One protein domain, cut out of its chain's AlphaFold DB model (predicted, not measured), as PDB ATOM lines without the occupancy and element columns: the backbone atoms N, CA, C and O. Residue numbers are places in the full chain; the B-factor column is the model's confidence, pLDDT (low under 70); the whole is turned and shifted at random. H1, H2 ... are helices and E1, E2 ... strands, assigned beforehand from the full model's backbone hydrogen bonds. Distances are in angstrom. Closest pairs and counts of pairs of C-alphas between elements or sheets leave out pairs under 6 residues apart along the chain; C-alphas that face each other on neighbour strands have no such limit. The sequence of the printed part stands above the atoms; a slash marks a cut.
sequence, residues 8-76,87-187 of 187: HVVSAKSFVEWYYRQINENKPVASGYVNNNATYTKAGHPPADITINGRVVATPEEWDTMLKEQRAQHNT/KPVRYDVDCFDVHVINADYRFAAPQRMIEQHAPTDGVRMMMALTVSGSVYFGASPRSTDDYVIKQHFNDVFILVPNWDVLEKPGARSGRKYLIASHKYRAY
ATOM      1  N   HIS A   8     -24.590 -23.192 -38.673       84.00
ATOM      2  CA  HIS A   8     -25.099 -23.867 -37.477       84.00
ATOM      3  C   HIS A   8     -26.257 -23.112 -36.815       84.00
ATOM      4  O   HIS A   8     -27.229 -23.744 -36.413       84.00
ATOM      5  N   VAL A   9     -26.228 -21.775 -36.782       91.81
ATOM      6  CA  VAL A   9     -27.314 -20.955 -36.212       91.81
ATOM      7  C   VAL A   9     -28.597 -21.115 -37.030       91.81
ATOM      8  O   VAL A   9     -29.678 -21.287 -36.470       91.81
ATOM      9  N   VAL A  10     -28.488 -21.146 -38.364       93.50
ATOM     10  CA  VAL A  10     -29.635 -21.394 -39.261       93.50
ATOM     11  C   VAL A  10     -30.223 -22.791 -39.032       93.50
ATOM     12  O   VAL A  10     -31.444 -22.965 -38.992       93.50
ATOM     13  N   SER A  11     -29.355 -23.786 -38.854       92.75
ATOM     14  CA  SER A  11     -29.755 -25.174 -38.606       92.75
ATOM     15  C   SER A  11     -30.447 -25.340 -37.248       92.75
ATOM     16  O   SER A  11     -31.498 -25.984 -37.176       92.75
ATOM     17  N   ALA A  12     -29.911 -24.705 -36.201       96.12
ATOM     18  CA  ALA A  12     -30.501 -24.662 -34.867       96.12
ATOM     19  C   ALA A  12     -31.874 -23.981 -34.878       96.12
ATOM     20  O   ALA A  12     -32.850 -24.578 -34.427       96.12
ATOM     21  N   LYS A  13     -31.989 -22.796 -35.493       97.25
ATOM     22  CA  LYS A  13     -33.263 -22.074 -35.621       97.25
ATOM     23  C   LYS A  13     -34.350 -22.940 -36.266       97.25
ATOM     24  O   LYS A  13     -35.432 -23.097 -35.711       97.25
ATOM     25  N   SER A  14     -34.037 -23.581 -37.396       96.44
ATOM     26  CA  SER A  14     -34.971 -24.475 -38.101       96.44
ATOM     27  C   SER A  14     -35.357 -25.723 -37.287       96.44
ATOM     28  O   SER A  14     -36.417 -26.320 -37.507       96.44
ATOM     29  N   PHE A  15     -34.499 -26.172 -36.368       97.94
ATOM     30  CA  PHE A  15     -34.819 -27.227 -35.407       97.94
ATOM     31  C   PHE A  15     -35.750 -26.755 -34.304       97.94
ATOM     32  O   PHE A  15     -36.801 -27.370 -34.135       97.94
ATOM     33  N   VAL A  16     -35.420 -25.653 -33.638       98.56
ATOM     34  CA  VAL A  16     -36.234 -25.063 -32.570       98.56
ATOM     35  C   VAL A  16     -37.644 -24.752 -33.081       98.56
ATOM     36  O   VAL A  16     -38.626 -25.221 -32.509       98.56
ATOM     37  N   GLU A  17     -37.757 -24.057 -34.218       98.12
ATOM     38  CA  GLU A  17     -39.049 -23.706 -34.823       98.12
ATOM     39  C   GLU A  17     -39.904 -24.936 -35.135       98.12
ATOM     40  O   GLU A  17     -41.114 -24.924 -34.930       98.12
ATOM     41  N   TRP A  18     -39.295 -26.013 -35.632       98.31
ATOM     42  CA  TRP A  18     -40.024 -27.251 -35.878       98.31
ATOM     43  C   TRP A  18     -40.430 -27.926 -34.572       98.31
ATOM     44  O   TRP A  18     -41.610 -28.217 -34.413       98.31
ATOM     45  N   TYR A  19     -39.492 -28.152 -33.651       98.75
ATOM     46  CA  TYR A  19     -39.701 -28.962 -32.451       98.75
ATOM     47  C   TYR A  19     -40.843 -28.411 -31.593       98.75
ATOM     48  O   TYR A  19     -41.842 -29.096 -31.370       98.75
ATOM     49  N   TYR A  20     -40.768 -27.134 -31.208       98.69
ATOM     50  CA  TYR A  20     -41.801 -26.527 -30.364       98.69
ATOM     51  C   TYR A  20     -43.106 -26.277 -31.120       98.69
ATOM     52  O   TYR A  20     -44.175 -26.314 -30.512       98.69
ATOM     53  N   ARG A  21     -43.073 -26.113 -32.453       98.50
ATOM     54  CA  ARG A  21     -44.305 -26.121 -33.255       98.50
ATOM     55  C   ARG A  21     -44.995 -27.479 -33.202       98.50
ATOM     56  O   ARG A  21     -46.202 -27.506 -32.999       98.50
ATOM     57  N   GLN A  22     -44.268 -28.591 -33.344       98.50
ATOM     58  CA  GLN A  22     -44.868 -29.926 -33.235       98.50
ATOM     59  C   GLN A  22     -45.549 -30.105 -31.872       98.50
ATOM     60  O   GLN A  22     -46.720 -30.480 -31.828       98.50
ATOM     61  N   ILE A  23     -44.865 -29.741 -30.781       98.56
ATOM     62  CA  ILE A  23     -45.416 -29.824 -29.421       98.56
ATOM     63  C   ILE A  23     -46.676 -28.959 -29.280       98.56
ATOM     64  O   ILE A  23     -47.711 -29.446 -28.819       98.56
ATOM     65  N   ASN A  24     -46.622 -27.699 -29.721       98.31
ATOM     66  CA  ASN A  24     -47.750 -26.768 -29.646       98.31
ATOM     67  C   ASN A  24     -48.930 -27.164 -30.549       98.31
ATOM     68  O   ASN A  24     -50.070 -26.803 -30.252       98.31
ATOM     69  N   GLU A  25     -48.690 -27.892 -31.638       98.06
ATOM     70  CA  GLU A  25     -49.717 -28.417 -32.548       98.06
ATOM     71  C   GLU A  25     -50.186 -29.834 -32.175       98.06
ATOM     72  O   GLU A  25     -50.928 -30.451 -32.937       98.06
ATOM     73  N   ASN A  26     -49.784 -30.351 -31.007       97.88
ATOM     74  CA  ASN A  26     -50.109 -31.696 -30.523       97.88
ATOM     75  C   ASN A  26     -49.656 -32.820 -31.477       97.88
ATOM     76  O   ASN A  26     -50.284 -33.879 -31.549       97.88
ATOM     77  N   LYS A  27     -48.569 -32.593 -32.217       98.31
ATOM     78  CA  LYS A  27     -47.954 -33.553 -33.138       98.31
ATOM     79  C   LYS A  27     -46.732 -34.210 -32.485       98.31
ATOM     80  O   LYS A  27     -46.083 -33.576 -31.655       98.31
ATOM     81  N   PRO A  28     -46.396 -35.454 -32.868       98.12
ATOM     82  CA  PRO A  28     -45.237 -36.147 -32.314       98.12
ATOM     83  C   PRO A  28     -43.916 -35.492 -32.739       98.12
ATOM     84  O   PRO A  28     -43.807 -34.963 -33.856       98.12
ATOM     85  N   VAL A  29     -42.908 -35.583 -31.870       98.50
ATOM     86  CA  VAL A  29     -41.513 -35.183 -32.136       98.50
ATOM     87  C   VAL A  29     -40.570 -36.376 -32.300       98.50
ATOM     88  O   VAL A  29     -39.420 -36.174 -32.692       98.50
ATOM     89  N   ALA A  30     -41.035 -37.612 -32.088       98.44
ATOM     90  CA  ALA A  30     -40.222 -38.828 -32.189       98.44
ATOM     91  C   ALA A  30     -39.445 -38.988 -33.515       98.44
ATOM     92  O   ALA A  30     -38.343 -39.537 -33.532       98.44
ATOM     93  N   SER A  31     -39.957 -38.451 -34.629       97.88
ATOM     94  CA  SER A  31     -39.269 -38.462 -35.934       97.88
ATOM     95  C   SER A  31     -38.022 -37.568 -36.001       97.88
ATOM     96  O   SER A  31     -37.254 -37.648 -36.957       97.88
ATOM     97  N   GLY A  32     -37.814 -36.710 -35.001       98.31
ATOM     98  CA  GLY A  32     -36.614 -35.891 -34.855       98.31
ATOM     99  C   GLY A  32     -35.460 -36.584 -34.141       98.31
ATOM    100  O   GLY A  32     -34.402 -35.975 -34.041       98.31
ATOM    101  N   TYR A  33     -35.633 -37.810 -33.643       98.81
ATOM    102  CA  TYR A  33     -34.610 -38.545 -32.893       98.81
ATOM    103  C   TYR A  33     -33.893 -39.572 -33.769       98.81
ATOM    104  O   TYR A  33     -34.469 -40.120 -34.712       98.81
ATOM    105  N   VAL A  34     -32.637 -39.871 -33.425       98.62
ATOM    106  CA  VAL A  34     -31.817 -40.874 -34.132       98.62
ATOM    107  C   VAL A  34     -32.427 -42.279 -34.110       98.62
ATOM    108  O   VAL A  34     -32.218 -43.030 -35.055       98.62
ATOM    109  N   ASN A  35     -33.236 -42.609 -33.093       98.44
ATOM    110  CA  ASN A  35     -33.899 -43.912 -32.932       98.44
ATOM    111  C   ASN A  35     -34.712 -44.330 -34.169       98.44
ATOM    112  O   ASN A  35     -34.761 -45.508 -34.512       98.44
ATOM    113  N   ASN A  36     -35.336 -43.358 -34.843       97.44
ATOM    114  CA  ASN A  36     -36.224 -43.579 -35.984       97.44
ATOM    115  C   ASN A  36     -35.532 -43.335 -37.337       97.44
ATOM    116  O   ASN A  36     -36.203 -43.202 -38.363       97.44
ATOM    117  N   ASN A  37     -34.198 -43.247 -37.366       98.25
ATOM    118  CA  ASN A  37     -33.439 -43.036 -38.592       98.25
ATOM    119  C   ASN A  37     -32.770 -44.327 -39.083       98.25
ATOM    120  O   ASN A  37     -31.961 -44.930 -38.385       98.25
ATOM    121  N   ALA A  38     -33.060 -44.717 -40.326       96.81
ATOM    122  CA  ALA A  38     -32.584 -45.977 -40.892       96.81
ATOM    123  C   ALA A  38     -31.050 -46.064 -40.982       96.81
ATOM    124  O   ALA A  38     -30.481 -47.108 -40.660       96.81
ATOM    125  N   THR A  39     -30.377 -44.982 -41.385       97.88
ATOM    126  CA  THR A  39     -28.913 -44.948 -41.520       97.88
ATOM    127  C   THR A  39     -28.208 -45.057 -40.167       97.88
ATOM    128  O   THR A  39     -27.280 -45.854 -40.025       97.88
ATOM    129  N   TYR A  40     -28.686 -44.345 -39.145       98.38
ATOM    130  CA  TYR A  40     -28.158 -44.458 -37.782       98.38
ATOM    131  C   TYR A  40     -28.424 -45.830 -37.154       98.38
ATOM    132  O   TYR A  40     -27.507 -46.418 -36.576       98.38
ATOM    133  N   THR A  41     -29.631 -46.378 -37.318       97.88
ATOM    134  CA  THR A  41     -29.982 -47.714 -36.810       97.88
ATOM    135  C   THR A  41     -29.137 -48.800 -37.468       97.88
ATOM    136  O   THR A  41     -28.581 -49.652 -36.777       97.88
ATOM    137  N   LYS A  42     -28.956 -48.752 -38.795       98.19
ATOM    138  CA  LYS A  42     -28.105 -49.707 -39.522       98.19
ATOM    139  C   LYS A  42     -26.641 -49.639 -39.081       98.19
ATOM    140  O   LYS A  42     -25.966 -50.663 -39.065       98.19
ATOM    141  N   ALA A  43     -26.156 -48.451 -38.729       98.00
ATOM    142  CA  ALA A  43     -24.801 -48.243 -38.225       98.00
ATOM    143  C   ALA A  43     -24.625 -48.620 -36.740       98.00
ATOM    144  O   ALA A  43     -23.517 -48.506 -36.221       98.00
ATOM    145  N   GLY A  44     -25.689 -49.051 -36.050       98.31
ATOM    146  CA  GLY A  44     -25.630 -49.437 -34.641       98.31
ATOM    147  C   GLY A  44     -25.486 -48.255 -33.682       98.31
ATOM    148  O   GLY A  44     -24.861 -48.397 -32.634       98.31
ATOM    149  N   HIS A  45     -26.027 -47.080 -34.028       98.56
ATOM    150  CA  HIS A  45     -26.062 -45.960 -33.086       98.56
ATOM    151  C   HIS A  45     -26.878 -46.342 -31.840       98.56
ATOM    152  O   HIS A  45     -27.938 -46.959 -31.985       98.56
ATOM    153  N   PRO A  46     -26.443 -45.963 -30.625       98.31
ATOM    154  CA  PRO A  46     -27.252 -46.186 -29.434       98.31
ATOM    155  C   PRO A  46     -28.593 -45.430 -29.513       98.31
ATOM    156  O   PRO A  46     -28.703 -44.429 -30.231       98.31
ATOM    157  N   PRO A  47     -29.615 -45.854 -28.754       98.38
ATOM    158  CA  PRO A  47     -30.808 -45.040 -28.536       98.38
ATOM    159  C   PRO A  47     -30.436 -43.644 -28.020       98.38
ATOM    160  O   PRO A  47     -29.434 -43.490 -27.318       98.38
ATOM    161  N   ALA A  48     -31.235 -42.627 -28.349       98.69
ATOM    162  CA  ALA A  48     -31.024 -41.290 -27.810       98.69
ATOM    163  C   ALA A  48     -31.087 -41.293 -26.272       98.69
ATOM    164  O   ALA A  48     -32.007 -41.872 -25.695       98.69
ATOM    165  N   ASP A  49     -30.145 -40.611 -25.616       98.69
ATOM    166  CA  ASP A  49     -30.198 -40.388 -24.162       98.69
ATOM    167  C   ASP A  49     -31.214 -39.284 -23.859       98.69
ATOM    168  O   ASP A  49     -30.974 -38.115 -24.181       98.69
ATOM    169  N   ILE A  50     -32.348 -39.651 -23.260       98.88
ATOM    170  CA  ILE A  50     -33.435 -38.730 -22.930       98.88
ATOM    171  C   ILE A  50     -33.579 -38.644 -21.411       98.88
ATOM    172  O   ILE A  50     -33.842 -39.632 -20.730       98.88
ATOM    173  N   THR A  51     -33.449 -37.436 -20.868       98.75
ATOM    174  CA  THR A  51     -33.671 -37.147 -19.447       98.75
ATOM    175  C   THR A  51     -34.718 -36.046 -19.304       98.75
ATOM    176  O   THR A  51     -34.470 -34.907 -19.685       98.75
ATOM    177  N   ILE A  52     -35.872 -36.352 -18.712       98.69
ATOM    178  CA  ILE A  52     -36.967 -35.396 -18.505       98.69
ATOM    179  C   ILE A  52     -37.118 -35.127 -17.009       98.69
ATOM    180  O   ILE A  52     -37.448 -36.024 -16.235       98.69
ATOM    181  N   ASN A  53     -36.849 -33.892 -16.581       98.12
ATOM    182  CA  ASN A  53     -36.872 -33.468 -15.177       98.12
ATOM    183  C   ASN A  53     -36.021 -34.351 -14.237       98.12
ATOM    184  O   ASN A  53     -36.311 -34.462 -13.049       98.12
ATOM    185  N   GLY A  54     -34.935 -34.933 -14.752       97.38
ATOM    186  CA  GLY A  54     -34.051 -35.843 -14.008       97.38
ATOM    187  C   GLY A  54     -34.439 -37.324 -14.094       97.38
ATOM    188  O   GLY A  54     -33.670 -38.167 -13.643       97.38
ATOM    189  N   ARG A  55     -35.583 -37.665 -14.705       98.00
ATOM    190  CA  ARG A  55     -35.982 -39.051 -14.986       98.00
ATOM    191  C   ARG A  55     -35.468 -39.475 -16.358       98.00
ATOM    192  O   ARG A  55     -35.748 -38.802 -17.348       98.00
ATOM    193  N   VAL A  56     -34.757 -40.598 -16.428       98.56
ATOM    194  CA  VAL A  56     -34.390 -41.215 -17.711       98.56
ATOM    195  C   VAL A  56     -35.652 -41.749 -18.393       98.56
ATOM    196  O   VAL A  56     -36.469 -42.413 -17.754       98.56
ATOM    197  N   VAL A  57     -35.810 -41.433 -19.675       98.56
ATOM    198  CA  VAL A  57     -36.922 -41.858 -20.532       98.56
ATOM    199  C   VAL A  57     -36.355 -42.756 -21.624       98.56
ATOM    200  O   VAL A  57     -35.363 -42.401 -22.257       98.56
ATOM    201  N   ALA A  58     -36.951 -43.930 -21.827       98.00
ATOM    202  CA  ALA A  58     -36.329 -44.964 -22.651       98.00
ATOM    203  C   ALA A  58     -36.430 -44.665 -24.152       98.00
ATOM    204  O   ALA A  58     -35.524 -45.006 -24.915       98.00
ATOM    205  N   THR A  59     -37.534 -44.049 -24.587       98.56
ATOM    206  CA  THR A  59     -37.797 -43.805 -26.009       98.56
ATOM    207  C   THR A  59     -38.422 -42.434 -26.282       98.56
ATOM    208  O   THR A  59     -39.114 -41.870 -25.428       98.56
ATOM    209  N   PRO A  60     -38.232 -41.881 -27.494       98.69
ATOM    210  CA  PRO A  60     -38.921 -40.665 -27.922       98.69
ATOM    211  C   PRO A  60     -40.452 -40.783 -27.900       98.69
ATOM    212  O   PRO A  60     -41.146 -39.803 -27.648       98.69
ATOM    213  N   GLU A  61     -40.991 -41.979 -28.143       98.69
ATOM    214  CA  GLU A  61     -42.430 -42.246 -28.122       98.69
ATOM    215  C   GLU A  61     -43.009 -42.174 -26.699       98.69
ATOM    216  O   GLU A  61     -44.142 -41.714 -26.509       98.69
ATOM    217  N   GLU A  62     -42.237 -42.582 -25.685       98.56
ATOM    218  CA  GLU A  62     -42.599 -42.381 -24.277       98.56
ATOM    219  C   GLU A  62     -42.635 -40.880 -23.952       98.56
ATOM    220  O   GLU A  62     -43.597 -40.409 -23.346       98.56
ATOM    221  N   TRP A  63     -41.664 -40.096 -24.438       98.69
ATOM    222  CA  TRP A  63     -41.689 -38.636 -24.289       98.69
ATOM    223  C   TRP A  63     -42.917 -37.992 -24.960       98.69
ATOM    224  O   TRP A  63     -43.612 -37.183 -24.341       98.69
ATOM    225  N   ASP A  64     -43.258 -38.402 -26.185       98.69
ATOM    226  CA  ASP A  64     -44.481 -37.954 -26.867       98.69
ATOM    227  C   ASP A  64     -45.752 -38.301 -26.065       98.69
ATOM    228  O   ASP A  64     -46.746 -37.567 -26.113       98.69
ATOM    229  N   THR A  65     -45.734 -39.408 -25.318       98.62
ATOM    230  CA  THR A  65     -46.830 -39.824 -24.432       98.62
ATOM    231  C   THR A  65     -46.904 -38.947 -23.183       98.62
ATOM    232  O   THR A  65     -47.977 -38.420 -22.891       98.62
ATOM    233  N   MET A  66     -45.776 -38.658 -22.530       98.50
ATOM    234  CA  MET A  66     -45.718 -37.729 -21.392       98.50
ATOM    235  C   MET A  66     -46.233 -36.328 -21.759       98.50
ATOM    236  O   MET A  66     -46.950 -35.700 -20.984       98.50
ATOM    237  N   LEU A  67     -45.935 -35.839 -22.967       98.50
ATOM    238  CA  LEU A  67     -46.484 -34.573 -23.470       98.50
ATOM    239  C   LEU A  67     -48.015 -34.615 -23.626       98.50
ATOM    240  O   LEU A  67     -48.692 -33.605 -23.420       98.50
ATOM    241  N   LYS A  68     -48.588 -35.765 -24.010       98.19
ATOM    242  CA  LYS A  68     -50.052 -35.948 -24.063       98.19
ATOM    243  C   LYS A  68     -50.653 -35.948 -22.662       98.19
ATOM    244  O   LYS A  68     -51.662 -35.277 -22.456       98.19
ATOM    245  N   GLU A  69     -50.023 -36.639 -21.720       98.12
ATOM    246  CA  GLU A  69     -50.443 -36.689 -20.316       98.12
ATOM    247  C   GLU A  69     -50.394 -35.304 -19.664       98.12
ATOM    248  O   GLU A  69     -51.374 -34.896 -19.048       98.12
ATOM    249  N   GLN A  70     -49.332 -34.525 -19.901       97.44
ATOM    250  CA  GLN A  70     -49.224 -33.137 -19.441       97.44
ATOM    251  C   GLN A  70     -50.407 -32.291 -19.935       97.44
ATOM    252  O   GLN A  70     -51.034 -31.561 -19.168       97.44
ATOM    253  N   ARG A  71     -50.767 -32.406 -21.218       96.50
ATOM    254  CA  ARG A  71     -51.932 -31.693 -21.762       96.50
ATOM    255  C   ARG A  71     -53.242 -32.150 -21.137       96.50
ATOM    256  O   ARG A  71     -54.092 -31.303 -20.885       96.50
ATOM    257  N   ALA A  72     -53.411 -33.449 -20.902       96.44
ATOM    258  CA  ALA A  72     -54.608 -33.992 -20.269       96.44
ATOM    259  C   ALA A  72     -54.742 -33.517 -18.813       96.44
ATOM    260  O   ALA A  72     -55.822 -33.087 -18.419       96.44
ATOM    261  N   GLN A  73     -53.643 -33.508 -18.054       95.69
ATOM    262  CA  GLN A  73     -53.593 -33.028 -16.671       95.69
ATOM    263  C   GLN A  73     -54.023 -31.561 -16.546       95.69
ATOM    264  O   GLN A  73     -54.703 -31.191 -15.593       95.69
ATOM    265  N   HIS A  74     -53.643 -30.726 -17.513       94.12
ATOM    266  CA  HIS A  74     -53.996 -29.305 -17.544       94.12
ATOM    267  C   HIS A  74     -55.222 -28.999 -18.413       94.12
ATOM    268  O   HIS A  74     -55.517 -27.834 -18.685       94.12
ATOM    269  N   ASN A  75     -55.951 -30.023 -18.864       93.06
ATOM    270  CA  ASN A  75     -57.178 -29.813 -19.609       93.06
ATOM    271  C   ASN A  75     -58.340 -29.561 -18.648       93.06
ATOM    272  O   ASN A  75     -58.899 -30.483 -18.061       93.06
ATOM    273  N   THR A  76     -58.743 -28.301 -18.537       90.44
ATOM    274  CA  THR A  76     -59.873 -27.889 -17.702       90.44
ATOM    275  C   THR A  76     -61.147 -27.637 -18.509       90.44
ATOM    276  O   THR A  76     -62.029 -26.918 -18.043       90.44
ATOM    277  N   LYS A  87     -55.921 -22.685 -23.831       94.75
ATOM    278  CA  LYS A  87     -55.056 -23.766 -24.306       94.75
ATOM    279  C   LYS A  87     -54.466 -24.502 -23.093       94.75
ATOM    280  O   LYS A  87     -53.877 -23.831 -22.246       94.75
ATOM    281  N   PRO A  88     -54.567 -25.845 -23.004       96.12
ATOM    282  CA  PRO A  88     -54.060 -26.585 -21.846       96.12
ATOM    283  C   PRO A  88     -52.573 -26.342 -21.572       96.12
ATOM    284  O   PRO A  88     -52.197 -26.082 -20.435       96.12
ATOM    285  N   VAL A  89     -51.740 -26.380 -22.619       98.25
ATOM    286  CA  VAL A  89     -50.285 -26.177 -22.539       98.25
ATOM    287  C   VAL A  89     -49.804 -25.423 -23.781       98.25
ATOM    288  O   VAL A  89     -50.220 -25.749 -24.900       98.25
ATOM    289  N   ARG A  90     -48.921 -24.438 -23.600       98.38
ATOM    290  CA  ARG A  90     -48.208 -23.728 -24.672       98.38
ATOM    291  C   ARG A  90     -46.745 -23.529 -24.286       98.38
ATOM    292  O   ARG A  90     -46.473 -23.043 -23.195       98.38
ATOM    293  N   TYR A  91     -45.837 -23.873 -25.187       98.69
ATOM    294  CA  TYR A  91     -44.408 -23.599 -25.054       98.69
ATOM    295  C   TYR A  91     -44.052 -22.369 -25.882       98.69
ATOM    296  O   TYR A  91     -44.267 -22.379 -27.096       98.69
ATOM    297  N   ASP A  92     -43.471 -21.359 -25.245       98.69
ATOM    298  CA  ASP A  92     -42.929 -20.181 -25.915       98.69
ATOM    299  C   ASP A  92     -41.414 -20.160 -25.699       98.69
ATOM    300  O   ASP A  92     -40.936 -20.205 -24.565       98.69
ATOM    301  N   VAL A  93     -40.655 -20.146 -26.794       98.69
ATOM    302  CA  VAL A  93     -39.191 -20.068 -26.753       98.69
ATOM    303  C   VAL A  93     -38.785 -18.609 -26.603       98.69
ATOM    304  O   VAL A  93     -39.167 -17.788 -27.437       98.69
ATOM    305  N   ASP A  94     -37.974 -18.311 -25.591       98.38
ATOM    306  CA  ASP A  94     -37.450 -16.966 -25.347       98.38
ATOM    307  C   ASP A  94     -36.125 -16.768 -26.100       98.38
ATOM    308  O   ASP A  94     -35.938 -15.781 -26.814       98.38
ATOM    309  N   CYS A  95     -35.205 -17.731 -25.991       98.06
ATOM    310  CA  CYS A  95     -33.922 -17.706 -26.689       98.06
ATOM    311  C   CYS A  95     -33.336 -19.111 -26.894       98.06
ATOM    312  O   CYS A  95     -33.778 -20.101 -26.305       98.06
ATOM    313  N   PHE A  96     -32.319 -19.199 -27.749       98.69
ATOM    314  CA  PHE A  96     -31.504 -20.397 -27.911       98.69
ATOM    315  C   PHE A  96     -30.057 -20.018 -28.232       98.69
ATOM    316  O   PHE A  96     -29.802 -18.957 -28.802       98.69
ATOM    317  N   ASP A  97     -29.136 -20.911 -27.899       98.50
ATOM    318  CA  ASP A  97     -27.712 -20.820 -28.215       98.50
ATOM    319  C   ASP A  97     -27.214 -22.158 -28.772       98.50
ATOM    320  O   ASP A  97     -27.740 -23.219 -28.426       98.50
ATOM    321  N   VAL A  98     -26.233 -22.121 -29.673       98.38
ATOM    322  CA  VAL A  98     -25.710 -23.331 -30.307       98.38
ATOM    323  C   VAL A  98     -24.201 -23.275 -30.488       98.38
ATOM    324  O   VAL A  98     -23.658 -22.353 -31.091       98.38
ATOM    325  N   HIS A  99     -23.534 -24.349 -30.075       97.81
ATOM    326  CA  HIS A  99     -22.106 -24.552 -30.272       97.81
ATOM    327  C   HIS A  99     -21.835 -25.822 -31.072       97.81
ATOM    328  O   HIS A  99     -22.415 -26.880 -30.823       97.81
ATOM    329  N   VAL A 100     -20.914 -25.736 -32.031       98.25
ATOM    330  CA  VAL A 100     -20.409 -26.914 -32.743       98.25
ATOM    331  C   VAL A 100     -19.395 -27.614 -31.841       98.25
ATOM    332  O   VAL A 100     -18.330 -27.068 -31.569       98.25
ATOM    333  N   ILE A 101     -19.724 -28.823 -31.385       98.19
ATOM    334  CA  ILE A 101     -18.854 -29.634 -30.517       98.19
ATOM    335  C   ILE A 101     -17.947 -30.578 -31.313       98.19
ATOM    336  O   ILE A 101     -16.886 -30.963 -30.833       98.19
ATOM    337  N   ASN A 102     -18.328 -30.924 -32.548       98.25
ATOM    338  CA  ASN A 102     -17.452 -31.592 -33.509       98.25
ATOM    339  C   ASN A 102     -17.813 -31.153 -34.937       98.25
ATOM    340  O   ASN A 102     -18.912 -31.438 -35.411       98.25
ATOM    341  N   ALA A 103     -16.896 -30.459 -35.616       97.62
ATOM    342  CA  ALA A 103     -17.074 -29.994 -36.996       97.62
ATOM    343  C   ALA A 103     -16.747 -31.069 -38.057       97.62
ATOM    344  O   ALA A 103     -17.060 -30.892 -39.230       97.62
ATOM    345  N   ASP A 104     -16.127 -32.181 -37.649       98.06
ATOM    346  CA  ASP A 104     -15.750 -33.313 -38.498       98.06
ATOM    347  C   ASP A 104     -16.505 -34.587 -38.075       98.06
ATOM    348  O   ASP A 104     -15.926 -35.664 -37.933       98.06
ATOM    349  N   TYR A 105     -17.818 -34.486 -37.840       98.56
ATOM    350  CA  TYR A 105     -18.631 -35.639 -37.453       98.56
ATOM    351  C   TYR A 105     -18.736 -36.650 -38.614       98.56
ATOM    352  O   TYR A 105     -19.060 -36.288 -39.749       98.56
ATOM    353  N   ARG A 106     -18.444 -37.931 -38.339       98.56
ATOM    354  CA  ARG A 106     -18.327 -38.998 -39.361       98.56
ATOM    355  C   ARG A 106     -19.122 -40.269 -39.066       98.56
ATOM    356  O   ARG A 106     -19.174 -41.159 -39.909       98.56
ATOM    357  N   PHE A 107     -19.739 -40.391 -37.893       98.56
ATOM    358  CA  PHE A 107     -20.485 -41.604 -37.562       98.56
ATOM    359  C   PHE A 107     -21.672 -41.784 -38.519       98.56
ATOM    360  O   PHE A 107     -22.444 -40.846 -38.740       98.56
ATOM    361  N   ALA A 108     -21.805 -42.993 -39.072       98.00
ATOM    362  CA  ALA A 108     -22.778 -43.355 -40.108       98.00
ATOM    363  C   ALA A 108     -22.727 -42.483 -41.379       98.00
ATOM    364  O   ALA A 108     -23.623 -42.584 -42.215       98.00
ATOM    365  N   ALA A 109     -21.701 -41.639 -41.537       97.75
ATOM    366  CA  ALA A 109     -21.567 -40.767 -42.692       97.75
ATOM    367  C   ALA A 109     -21.205 -41.605 -43.919       97.75
ATOM    368  O   ALA A 109     -20.204 -42.329 -43.889       97.75
ATOM    369  N   PRO A 110     -21.962 -41.508 -45.019       97.12
ATOM    370  CA  PRO A 110     -21.545 -42.146 -46.254       97.12
ATOM    371  C   PRO A 110     -20.264 -41.493 -46.771       97.12
ATOM    372  O   PRO A 110     -20.079 -40.281 -46.653       97.12
ATOM    373  N   GLN A 111     -19.384 -42.293 -47.374       96.94
ATOM    374  CA  GLN A 111     -18.049 -41.852 -47.786       96.94
ATOM    375  C   GLN A 111     -18.082 -40.582 -48.657       96.94
ATOM    376  O   GLN A 111     -17.331 -39.641 -48.411       96.94
ATOM    377  N   ARG A 112     -19.041 -40.496 -49.590       95.56
ATOM    378  CA  ARG A 112     -19.254 -39.314 -50.442       95.56
ATOM    379  C   ARG A 112     -19.486 -38.020 -49.657       95.56
ATOM    380  O   ARG A 112     -19.025 -36.971 -50.079       95.56
ATOM    381  N   MET A 113     -20.168 -38.082 -48.510       96.69
ATOM    382  CA  MET A 113     -20.426 -36.901 -47.677       96.69
ATOM    383  C   MET A 113     -19.166 -36.432 -46.963       96.69
ATOM    384  O   MET A 113     -19.003 -35.237 -46.738       96.69
ATOM    385  N   ILE A 114     -18.278 -37.361 -46.609       96.44
ATOM    386  CA  ILE A 114     -16.986 -37.045 -45.996       96.44
ATOM    387  C   ILE A 114     -16.080 -36.357 -47.020       96.44
ATOM    388  O   ILE A 114     -15.442 -35.362 -46.694       96.44
ATOM    389  N   GLU A 115     -16.046 -36.875 -48.247       96.38
ATOM    390  CA  GLU A 115     -15.220 -36.348 -49.337       96.38
ATOM    391  C   GLU A 115     -15.732 -35.002 -49.864       96.38
ATOM    392  O   GLU A 115     -14.939 -34.107 -50.140       96.38
ATOM    393  N   GLN A 116     -17.054 -34.843 -49.976       95.75
ATOM    394  CA  GLN A 116     -17.675 -33.631 -50.508       95.75
ATOM    395  C   GLN A 116     -17.681 -32.467 -49.513       95.75
ATOM    396  O   GLN A 116     -17.673 -31.315 -49.941       95.75
ATOM    397  N   HIS A 117     -17.738 -32.750 -48.208       95.31
ATOM    398  CA  HIS A 117     -17.869 -31.720 -47.184       95.31
ATOM    399  C   HIS A 117     -16.657 -31.672 -46.259       95.31
ATOM    400  O   HIS A 117     -16.484 -32.521 -45.373       95.31
ATOM    401  N   ALA A 118     -15.857 -30.620 -46.409       95.56
ATOM    402  CA  ALA A 118     -14.789 -30.303 -45.479       95.56
ATOM    403  C   ALA A 118     -15.372 -29.892 -44.108       95.56
ATOM    404  O   ALA A 118     -16.509 -29.416 -44.028       95.56
ATOM    405  N   PRO A 119     -14.609 -30.022 -43.005       94.88
ATOM    406  CA  PRO A 119     -15.072 -29.595 -41.677       94.88
ATOM    407  C   PRO A 119     -15.498 -28.117 -41.606       94.88
ATOM    408  O   PRO A 119     -16.338 -27.738 -40.795       94.88
ATOM    409  N   THR A 120     -14.946 -27.276 -42.483       93.56
ATOM    410  CA  THR A 120     -15.245 -25.841 -42.585       93.56
ATOM    411  C   THR A 120     -16.564 -25.525 -43.285       93.56
ATOM    412  O   THR A 120     -17.044 -24.400 -43.182       93.56
ATOM    413  N   ASP A 121     -17.183 -26.495 -43.963       93.31
ATOM    414  CA  ASP A 121     -18.394 -26.261 -44.763       93.31
ATOM    415  C   ASP A 121     -19.657 -26.164 -43.898       93.31
ATOM    416  O   ASP A 121     -20.732 -25.791 -44.371       93.31
ATOM    417  N   GLY A 122     -19.549 -26.521 -42.613       93.62
ATOM    418  CA  GLY A 122     -20.648 -26.430 -41.659       93.62
ATOM    419  C   GLY A 122     -21.829 -27.345 -42.001       93.62
ATOM    420  O   GLY A 122     -22.983 -26.954 -41.830       93.62
ATOM    421  N   VAL A 123     -21.541 -28.550 -42.509       94.81
ATOM    422  CA  VAL A 123     -22.536 -29.597 -42.816       94.81
ATOM    423  C   VAL A 123     -22.425 -30.765 -41.840       94.81
ATOM    424  O   VAL A 123     -23.418 -31.214 -41.271       94.81
ATOM    425  N   ARG A 124     -21.206 -31.259 -41.607       96.62
ATOM    426  CA  ARG A 124     -20.939 -32.451 -40.787       96.62
ATOM    427  C   ARG A 124     -20.768 -32.099 -39.312       96.62
ATOM    428  O   ARG A 124     -19.806 -32.496 -38.665       96.62
ATOM    429  N   MET A 125     -21.707 -31.307 -38.799       97.94
ATOM    430  CA  MET A 125     -21.633 -30.740 -37.458       97.94
ATOM    431  C   MET A 125     -22.390 -31.596 -36.448       97.94
ATOM    432  O   MET A 125     -23.576 -31.879 -36.616       97.94
ATOM    433  N   MET A 126     -21.713 -31.928 -35.357       98.62
ATOM    434  CA  MET A 126     -22.344 -32.275 -34.092       98.62
ATOM    435  C   MET A 126     -22.497 -30.993 -33.277       98.62
ATOM    436  O   MET A 126     -21.521 -30.263 -33.088       98.62
ATOM    437  N   MET A 127     -23.710 -30.700 -32.819       98.62
ATOM    438  CA  MET A 127     -24.036 -29.437 -32.154       98.62
ATOM    439  C   MET A 127     -24.577 -29.679 -30.749       98.62
ATOM    440  O   MET A 127     -25.418 -30.553 -30.562       98.62
ATOM    441  N   ALA A 128     -24.135 -28.869 -29.792       98.75
ATOM    442  CA  ALA A 128     -24.802 -28.682 -28.512       98.75
ATOM    443  C   ALA A 128     -25.723 -27.464 -28.636       98.75
ATOM    444  O   ALA A 128     -25.253 -26.363 -28.914       98.75
ATOM    445  N   LEU A 129     -27.027 -27.678 -28.489       98.81
ATOM    446  CA  LEU A 129     -28.060 -26.649 -28.572       98.81
ATOM    447  C   LEU A 129     -28.706 -26.494 -27.199       98.81
ATOM    448  O   LEU A 129     -29.230 -27.468 -26.663       98.81
ATOM    449  N   THR A 130     -28.726 -25.279 -26.671       98.75
ATOM    450  CA  THR A 130     -29.479 -24.931 -25.465       98.75
ATOM    451  C   THR A 130     -30.654 -24.046 -25.849       98.75
ATOM    452  O   THR A 130     -30.496 -23.092 -26.605       98.75
ATOM    453  N   VAL A 131     -31.838 -24.353 -25.330       98.88
ATOM    454  CA  VAL A 131     -33.063 -23.579 -25.540       98.88
ATOM    455  C   VAL A 131     -33.633 -23.201 -24.185       98.88
ATOM    456  O   VAL A 131     -33.640 -24.005 -23.257       98.88
ATOM    457  N   SER A 132     -34.107 -21.969 -24.061       98.75
ATOM    458  CA  SER A 132     -34.748 -21.473 -22.852       98.75
ATOM    459  C   SER A 132     -36.057 -20.787 -23.207       98.75
ATOM    460  O   SER A 132     -36.182 -20.160 -24.264       98.75
ATOM    461  N   GLY A 133     -37.055 -20.940 -22.347       98.75
ATOM    462  CA  GLY A 133     -38.373 -20.394 -22.601       98.75
ATOM    463  C   GLY A 133     -39.325 -20.524 -21.424       98.75
ATOM    464  O   GLY A 133     -38.943 -20.843 -20.296       98.75
ATOM    465  N   SER A 134     -40.602 -20.315 -21.722       98.75
ATOM    466  CA  SER A 134     -41.700 -20.416 -20.769       98.75
ATOM    467  C   SER A 134     -42.738 -21.447 -21.215       98.75
ATOM    468  O   SER A 134     -43.093 -21.528 -22.392       98.75
ATOM    469  N   VAL A 135     -43.271 -22.209 -20.259       98.69
ATOM    470  CA  VAL A 135     -44.441 -23.075 -20.450       98.69
ATOM    471  C   VAL A 135     -45.635 -22.432 -19.765       98.69
ATOM    472  O   VAL A 135     -45.619 -22.202 -18.557       98.69
ATOM    473  N   TYR A 136     -46.677 -22.146 -20.537       98.44
ATOM    474  CA  TYR A 136     -47.922 -21.561 -20.059       98.44
ATOM    475  C   TYR A 136     -49.012 -22.628 -19.992       98.44
ATOM    476  O   TYR A 136     -49.316 -23.282 -20.994       98.44
ATOM    477  N   PHE A 137     -49.637 -22.765 -18.827       97.94
ATOM    478  CA  PHE A 137     -50.719 -23.712 -18.586       97.94
ATOM    479  C   PHE A 137     -52.053 -22.981 -18.459       97.94
ATOM    480  O   PHE A 137     -52.187 -22.037 -17.675       97.94
ATOM    481  N   GLY A 138     -53.046 -23.420 -19.233       96.00
ATOM    482  CA  GLY A 138     -54.392 -22.845 -19.213       96.00
ATOM    483  C   GLY A 138     -54.466 -21.384 -19.666       96.00
ATOM    484  O   GLY A 138     -55.397 -20.697 -19.265       96.00
ATOM    485  N   ALA A 139     -53.506 -20.897 -20.459       96.12
ATOM    486  CA  ALA A 139     -53.478 -19.523 -20.975       96.12
ATOM    487  C   ALA A 139     -54.349 -19.355 -22.231       96.12
ATOM    488  O   ALA A 139     -54.607 -20.323 -22.957       96.12
ATOM    489  N   SER A 140     -54.760 -18.123 -22.555       95.25
ATOM    490  CA  SER A 140     -55.340 -17.854 -23.881       95.25
ATOM    491  C   SER A 140     -54.270 -18.047 -24.970       95.25
ATOM    492  O   SER A 140     -53.096 -17.787 -24.704       95.25
ATOM    493  N   PRO A 141     -54.607 -18.452 -26.212       93.19
ATOM    494  CA  PRO A 141     -53.632 -18.933 -27.202       93.19
ATOM    495  C   PRO A 141     -52.443 -18.012 -27.507       93.19
ATOM    496  O   PRO A 141     -51.404 -18.514 -27.921       93.19
ATOM    497  N   ARG A 142     -52.575 -16.697 -27.296       94.00
ATOM    498  CA  ARG A 142     -51.527 -15.690 -27.542       94.00
ATOM    499  C   ARG A 142     -51.172 -14.842 -26.316       94.00
ATOM    500  O   ARG A 142     -50.419 -13.891 -26.447       94.00
ATOM    501  N   SER A 143     -51.752 -15.143 -25.158       95.50
ATOM    502  CA  SER A 143     -51.562 -14.345 -23.945       95.50
ATOM    503  C   SER A 143     -50.419 -14.891 -23.101       95.50
ATOM    504  O   SER A 143     -50.289 -16.108 -22.949       95.50
ATOM    505  N   THR A 144     -49.619 -13.991 -22.539       96.06
ATOM    506  CA  THR A 144     -48.527 -14.284 -21.601       96.06
ATOM    507  C   THR A 144     -48.868 -13.946 -20.154       96.06
ATOM    508  O   THR A 144     -48.056 -14.228 -19.277       96.06
ATOM    509  N   ASP A 145     -50.057 -13.393 -19.895       95.88
ATOM    510  CA  ASP A 145     -50.377 -12.760 -18.607       95.88
ATOM    511  C   ASP A 145     -51.555 -13.441 -17.898       95.88
ATOM    512  O   ASP A 145     -51.670 -13.402 -16.678       95.88
ATOM    513  N   ASP A 146     -52.426 -14.106 -18.658       95.69
ATOM    514  CA  ASP A 146     -53.648 -14.730 -18.146       95.69
ATOM    515  C   ASP A 146     -53.486 -16.220 -17.795       95.69
ATOM    516  O   ASP A 146     -54.481 -16.925 -17.672       95.69
ATOM    517  N   TYR A 147     -52.273 -16.752 -17.672       96.56
ATOM    518  CA  TYR A 147     -52.051 -18.177 -17.387       96.56
ATOM    519  C   TYR A 147     -52.542 -18.598 -15.990       96.56
ATOM    520  O   TYR A 147     -52.647 -17.787 -15.075       96.56
ATOM    521  N   VAL A 148     -52.804 -19.897 -15.805       96.38
ATOM    522  CA  VAL A 148     -53.055 -20.483 -14.473       96.38
ATOM    523  C   VAL A 148     -51.727 -20.791 -13.786       96.38
ATOM    524  O   VAL A 148     -51.513 -20.440 -12.631       96.38
ATOM    525  N   ILE A 149     -50.820 -21.445 -14.515       97.25
ATOM    526  CA  ILE A 149     -49.461 -21.756 -14.069       97.25
ATOM    527  C   ILE A 149     -48.510 -21.336 -15.189       97.25
ATOM    528  O   ILE A 149     -48.816 -21.512 -16.372       97.25
ATOM    529  N   LYS A 150     -47.357 -20.790 -14.808       98.25
ATOM    530  CA  LYS A 150     -46.227 -20.546 -15.699       98.25
ATOM    531  C   LYS A 150     -45.012 -21.247 -15.117       98.25
ATOM    532  O   LYS A 150     -44.745 -21.101 -13.929       98.25
ATOM    533  N   GLN A 151     -44.298 -21.975 -15.960       98.56
ATOM    534  CA  GLN A 151     -42.994 -22.536 -15.628       98.56
ATOM    535  C   GLN A 151     -41.938 -21.959 -16.549       98.56
ATOM    536  O   GLN A 151     -42.217 -21.647 -17.709       98.56
ATOM    537  N   HIS A 152     -40.722 -21.849 -16.038       98.62
ATOM    538  CA  HIS A 152     -39.557 -21.693 -16.890       98.62
ATOM    539  C   HIS A 152     -39.112 -23.074 -17.366       98.62
ATOM    540  O   HIS A 152     -39.162 -24.032 -16.593       98.62
ATOM    541  N   PHE A 153     -38.661 -23.191 -18.615       98.81
ATOM    542  CA  PHE A 153     -38.025 -24.413 -19.093       98.81
ATOM    543  C   PHE A 153     -36.659 -24.142 -19.715       98.81
ATOM    544  O   PHE A 153     -36.398 -23.093 -20.308       98.81
ATOM    545  N   ASN A 154     -35.797 -25.143 -19.592       98.75
ATOM    546  CA  ASN A 154     -34.526 -25.233 -20.272       98.75
ATOM    547  C   ASN A 154     -34.401 -26.613 -20.918       98.75
ATOM    548  O   ASN A 154     -34.600 -27.635 -20.259       98.75
ATOM    549  N   ASP A 155     -34.051 -26.610 -22.197       98.75
ATOM    550  CA  ASP A 155     -33.734 -27.800 -22.966       98.75
ATOM    551  C   ASP A 155     -32.283 -27.771 -23.425       98.75
ATOM    552  O   ASP A 155     -31.770 -26.742 -23.869       98.75
ATOM    553  N   VAL A 156     -31.636 -28.930 -23.383       98.81
ATOM    554  CA  VAL A 156     -30.312 -29.145 -23.962       98.81
ATOM    555  C   VAL A 156     -30.370 -30.335 -24.907       98.81
ATOM    556  O   VAL A 156     -30.733 -31.443 -24.509       98.81
ATOM    557  N   PHE A 157     -29.979 -30.114 -26.158       98.88
ATOM    558  CA  PHE A 157     -29.932 -31.130 -27.200       98.88
ATOM    559  C   PHE A 157     -28.505 -31.338 -27.693       98.88
ATOM    560  O   PHE A 157     -27.767 -30.382 -27.929       98.88
ATOM    561  N   ILE A 158     -28.156 -32.595 -27.953       98.81
ATOM    562  CA  ILE A 158     -27.059 -32.934 -28.859       98.81
ATOM    563  C   ILE A 158     -27.677 -33.300 -30.202       98.81
ATOM    564  O   ILE A 158     -28.446 -34.260 -30.295       98.81
ATOM    565  N   LEU A 159     -27.333 -32.535 -31.234       98.81
ATOM    566  CA  LEU A 159     -27.816 -32.724 -32.595       98.81
ATOM    567  C   LEU A 159     -26.719 -33.296 -33.493       98.81
ATOM    568  O   LEU A 159     -25.566 -32.870 -33.420       98.81
ATOM    569  N   VAL A 160     -27.096 -34.222 -34.373       98.75
ATOM    570  CA  VAL A 160     -26.204 -34.881 -35.337       98.75
ATOM    571  C   VAL A 160     -26.779 -34.830 -36.761       98.75
ATOM    572  O   VAL A 160     -27.999 -34.707 -36.910       98.75
ATOM    573  N   PRO A 161     -25.950 -34.881 -37.820       98.19
ATOM    574  CA  PRO A 161     -26.411 -34.724 -39.201       98.19
ATOM    575  C   PRO A 161     -27.343 -35.856 -39.649       98.19
ATOM    576  O   PRO A 161     -27.035 -37.024 -39.468       98.19
ATOM    577  N   ASN A 162     -28.457 -35.535 -40.307       97.94
ATOM    578  CA  ASN A 162     -29.292 -36.541 -40.960       97.94
ATOM    579  C   ASN A 162     -28.784 -36.819 -42.374       97.94
ATOM    580  O   ASN A 162     -29.128 -36.097 -43.317       97.94
ATOM    581  N   TRP A 163     -28.009 -37.886 -42.531       97.19
ATOM    582  CA  TRP A 163     -27.456 -38.277 -43.825       97.19
ATOM    583  C   TRP A 163     -28.548 -38.541 -44.872       97.19
ATOM    584  O   TRP A 163     -28.432 -38.069 -45.998       97.19
ATOM    585  N   ASP A 164     -29.678 -39.145 -44.485       94.94
ATOM    586  CA  ASP A 164     -30.765 -39.495 -45.417       94.94
ATOM    587  C   ASP A 164     -31.447 -38.280 -46.063       94.94
ATOM    588  O   ASP A 164     -32.127 -38.422 -47.086       94.94
ATOM    589  N   VAL A 165     -31.320 -37.104 -45.438       95.31
ATOM    590  CA  VAL A 165     -31.883 -35.830 -45.906       95.31
ATOM    591  C   VAL A 165     -30.796 -34.952 -46.517       95.31
ATOM    592  O   VAL A 165     -31.026 -34.361 -47.569       95.31
ATOM    593  N   LEU A 166     -29.617 -34.868 -45.891       92.81
ATOM    594  CA  LEU A 166     -28.521 -34.011 -46.357       92.81
ATOM    595  C   LEU A 166     -27.931 -34.479 -47.692       92.81
ATOM    596  O   LEU A 166     -27.505 -33.645 -48.482       92.81
ATOM    597  N   GLU A 167     -27.964 -35.782 -47.975       87.88
ATOM    598  CA  GLU A 167     -27.479 -36.340 -49.242       87.88
ATOM    599  C   GLU A 167     -28.426 -36.147 -50.424       87.88
ATOM    600  O   GLU A 167     -28.036 -36.369 -51.569       87.88
ATOM    601  N   LYS A 168     -29.692 -35.800 -50.170       87.38
ATOM    602  CA  LYS A 168     -30.724 -35.739 -51.206       87.38
ATOM    603  C   LYS A 168     -30.886 -34.301 -51.696       87.38
ATOM    604  O   LYS A 168     -31.608 -33.525 -51.056       87.38
ATOM    605  N   PRO A 169     -30.281 -33.923 -52.838       66.06
ATOM    606  CA  PRO A 169     -30.509 -32.604 -53.408       66.06
ATOM    607  C   PRO A 169     -32.006 -32.425 -53.688       66.06
ATOM    608  O   PRO A 169     -32.638 -33.246 -54.346       66.06
ATOM    609  N   GLY A 170     -32.591 -31.358 -53.142       66.88
ATOM    610  CA  GLY A 170     -34.008 -31.039 -53.326       66.88
ATOM    611  C   GLY A 170     -34.982 -31.706 -52.349       66.88
ATOM    612  O   GLY A 170     -36.188 -31.512 -52.509       66.88
ATOM    613  N   ALA A 171     -34.517 -32.433 -51.324       75.50
ATOM    614  CA  ALA A 171     -35.395 -32.895 -50.248       75.50
ATOM    615  C   ALA A 171     -36.073 -31.694 -49.558       75.50
ATOM    616  O   ALA A 171     -35.442 -30.916 -48.843       75.50
ATOM    617  N   ARG A 172     -37.379 -31.524 -49.811       71.81
ATOM    618  CA  ARG A 172     -38.189 -30.418 -49.264       71.81
ATOM    619  C   ARG A 172     -38.733 -30.707 -47.868       71.81
ATOM    620  O   ARG A 172     -39.183 -29.792 -47.187       71.81
ATOM    621  N   SER A 173     -38.721 -31.973 -47.463       79.38
ATOM    622  CA  SER A 173     -39.221 -32.448 -46.178       79.38
ATOM    623  C   SER A 173     -38.169 -33.300 -45.472       79.38
ATOM    624  O   SER A 173     -37.258 -33.846 -46.095       79.38
ATOM    625  N   GLY A 174     -38.301 -33.399 -44.150       86.38
ATOM    626  CA  GLY A 174     -37.367 -34.123 -43.295       86.38
ATOM    627  C   GLY A 174     -36.466 -33.201 -42.480       86.38
ATOM    628  O   GLY A 174     -36.268 -32.023 -42.781       86.38
ATOM    629  N   ARG A 175     -35.947 -33.744 -41.381       94.38
ATOM    630  CA  ARG A 175     -35.063 -33.028 -40.459       94.38
ATOM    631  C   ARG A 175     -33.626 -33.129 -40.947       94.38
ATOM    632  O   ARG A 175     -33.147 -34.237 -41.131       94.38
ATOM    633  N   LYS A 176     -32.934 -31.999 -41.119       95.81
ATOM    634  CA  LYS A 176     -31.503 -31.980 -41.489       95.81
ATOM    635  C   LYS A 176     -30.579 -32.453 -40.368       95.81
ATOM    636  O   LYS A 176     -29.500 -32.950 -40.653       95.81
ATOM    637  N   TYR A 177     -31.013 -32.298 -39.121       98.06
ATOM    638  CA  TYR A 177     -30.296 -32.738 -37.931       98.06
ATOM    639  C   TYR A 177     -31.262 -33.452 -36.991       98.06
ATOM    640  O   TYR A 177     -32.429 -33.053 -36.895       98.06
ATOM    641  N   LEU A 178     -30.768 -34.500 -36.338       98.81
ATOM    642  CA  LEU A 178     -31.507 -35.395 -35.451       98.81
ATOM    643  C   LEU A 178     -30.966 -35.312 -34.027       98.81
ATOM    644  O   LEU A 178     -29.796 -35.006 -33.819       98.81
ATOM    645  N   ILE A 179     -31.817 -35.618 -33.058       98.88
ATOM    646  CA  ILE A 179     -31.514 -35.596 -31.632       98.88
ATOM    647  C   ILE A 179     -30.838 -36.910 -31.240       98.88
ATOM    648  O   ILE A 179     -31.450 -37.975 -31.349       98.88
ATOM    649  N   ALA A 180     -29.598 -36.819 -30.763       98.81
ATOM    650  CA  ALA A 180     -28.845 -37.924 -30.168       98.81
ATOM    651  C   ALA A 180     -28.888 -37.902 -28.627       98.81
ATOM    652  O   ALA A 180     -28.776 -38.945 -27.991       98.81
ATOM    653  N   SER A 181     -29.076 -36.729 -28.016       98.88
ATOM    654  CA  SER A 181     -29.327 -36.583 -26.577       98.88
ATOM    655  C   SER A 181     -30.261 -35.404 -26.321       98.88
ATOM    656  O   SER A 181     -30.214 -34.416 -27.055       98.88
ATOM    657  N   HIS A 182     -31.114 -35.522 -25.305       98.88
ATOM    658  CA  HIS A 182     -32.121 -34.542 -24.921       98.88
ATOM    659  C   HIS A 182     -32.251 -34.486 -23.399       98.88
ATOM    660  O   HIS A 182     -32.582 -35.486 -22.762       98.88
ATOM    661  N   LYS A 183     -32.028 -33.312 -22.814       98.88
ATOM    662  CA  LYS A 183     -32.257 -33.061 -21.392       98.88
ATOM    663  C   LYS A 183     -33.242 -31.912 -21.245       98.88
ATOM    664  O   LYS A 183     -32.901 -30.788 -21.590       98.88
ATOM    665  N   TYR A 184     -34.416 -32.221 -20.708       98.88
ATOM    666  CA  TYR A 184     -35.479 -31.266 -20.423       98.88
ATOM    667  C   TYR A 184     -35.545 -30.985 -18.926       98.88
ATOM    668  O   TYR A 184     -35.551 -31.914 -18.105       98.88
ATOM    669  N   ARG A 185     -35.665 -29.711 -18.556       98.69
ATOM    670  CA  ARG A 185     -35.960 -29.279 -17.189       98.69
ATOM    671  C   ARG A 185     -36.980 -28.149 -17.214       98.69
ATOM    672  O   ARG A 185     -36.750 -27.145 -17.872       98.69
ATOM    673  N   ALA A 186     -38.050 -28.273 -16.437       98.38
ATOM    674  CA  ALA A 186     -38.972 -27.174 -16.168       98.38
ATOM    675  C   ALA A 186     -39.300 -27.065 -14.680       98.38
ATOM    676  O   ALA A 186     -39.308 -28.078 -13.974       98.38
ATOM    677  N   TYR A 187     -39.523 -25.838 -14.213       96.62
ATOM    678  CA  TYR A 187     -39.801 -25.508 -12.815       96.62
ATOM    679  C   TYR A 187     -40.638 -24.237 -12.689       96.62
ATOM    680  O   TYR A 187     -40.525 -23.340 -13.558       96.62
TER     681      TYR A 187
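AT A GLANCE: This is residues 8 to 76 and 87 to 187 of the 187 residues of the protein "NTF2 domain-containing protein" of Chaetomium thermophilum (strain DSM 1495 / CBS 144.50 / IMI 039719) (UniProt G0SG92). A long, twisted sheet of six strands has helices H1 and H3 over one face, and no named helix is on the other face. The short helices H2, H4 and H5 lie with loops toward one end of the long axis, with H4 farthest out. The printed part has 170 residues, with elements in the order H1 H2 E1 E2 H3 E3 H4 E4 E5 H5 E6. The mixed sheet runs E2 E1 E6 E5 E4 E3, with only E1 and E6 parallel, and the class is mixed, helices and strands. The whole is compact, with a radius of gyration of the C-alphas of 16.9 A, yet elongated, spanning 54 by 29 by 28 A.

HOW THE PARTS SIT: H1, residues 8 to 24, is on the sheet at a height of 5.8 A, over E4, residues 126 to 139; on the local plane it runs along E4, only just, at 29 degrees. The closest C-alphas of H1 and E3, residues 87 to 102, are Asn 24 and Arg 90, 5.8 A apart. H2, residues 38 to 42, is close to but not clearly touching H5, residues 163 to 166, with C-alphas 39 and 164 at 7.0 A. E1, residues 49 to 52, and E2, residues 55 to 57, form a hairpin; N 52 and O 55 are 2.8 A apart. H3, residues 60 to 73, is on the same face as H1 at a height of 6.9 A, over none of the strands. E3 is an edge strand antiparallel to E4, with N 97 and O 130 at 2.9 A. H4, residues 111 to 116, is apart from H5, only just, at 8.1 A. E4 and E5, residues 149 to 161, form a hairpin, with N 131 and O 155 at 2.8 A. E6, residues 177 to 186, is antiparallel to E5, with N 183 and O 156 at 2.8 A, and parallel to E1, with N 182 and O 49 at 2.8 A. In H1, H2, H3 and H4 every O i to N i+4 pair is within hydrogen-bond range; H5 is too short for one.

IN THESE COORDINATES: H1 begins at C-alpha 8 (-25.099, -23.867, -37.477) and measures 24.1 A; H3 measures 20.0 A. E3 measures 39.5 A and bends by 61 degrees at residue 99; E4 measures 36.1 A and E5 36.5 A. E6 measures 24.1 A, bends by 74 degrees at residue 180 and ends at C-alpha 186 (-38.972, -27.174, -16.168).

THE WHOLE: The two farthest C-alphas, Thr 76 and Glu 115, are 55.4 A apart. Residues 77 to 86 are not printed, and C-alphas 76 and 87 are 9.2 A apart across the cut. The link H1 to H2 is long. Mean pLDDT of the printed part is 96.5, with residues 169 to 170 under 70.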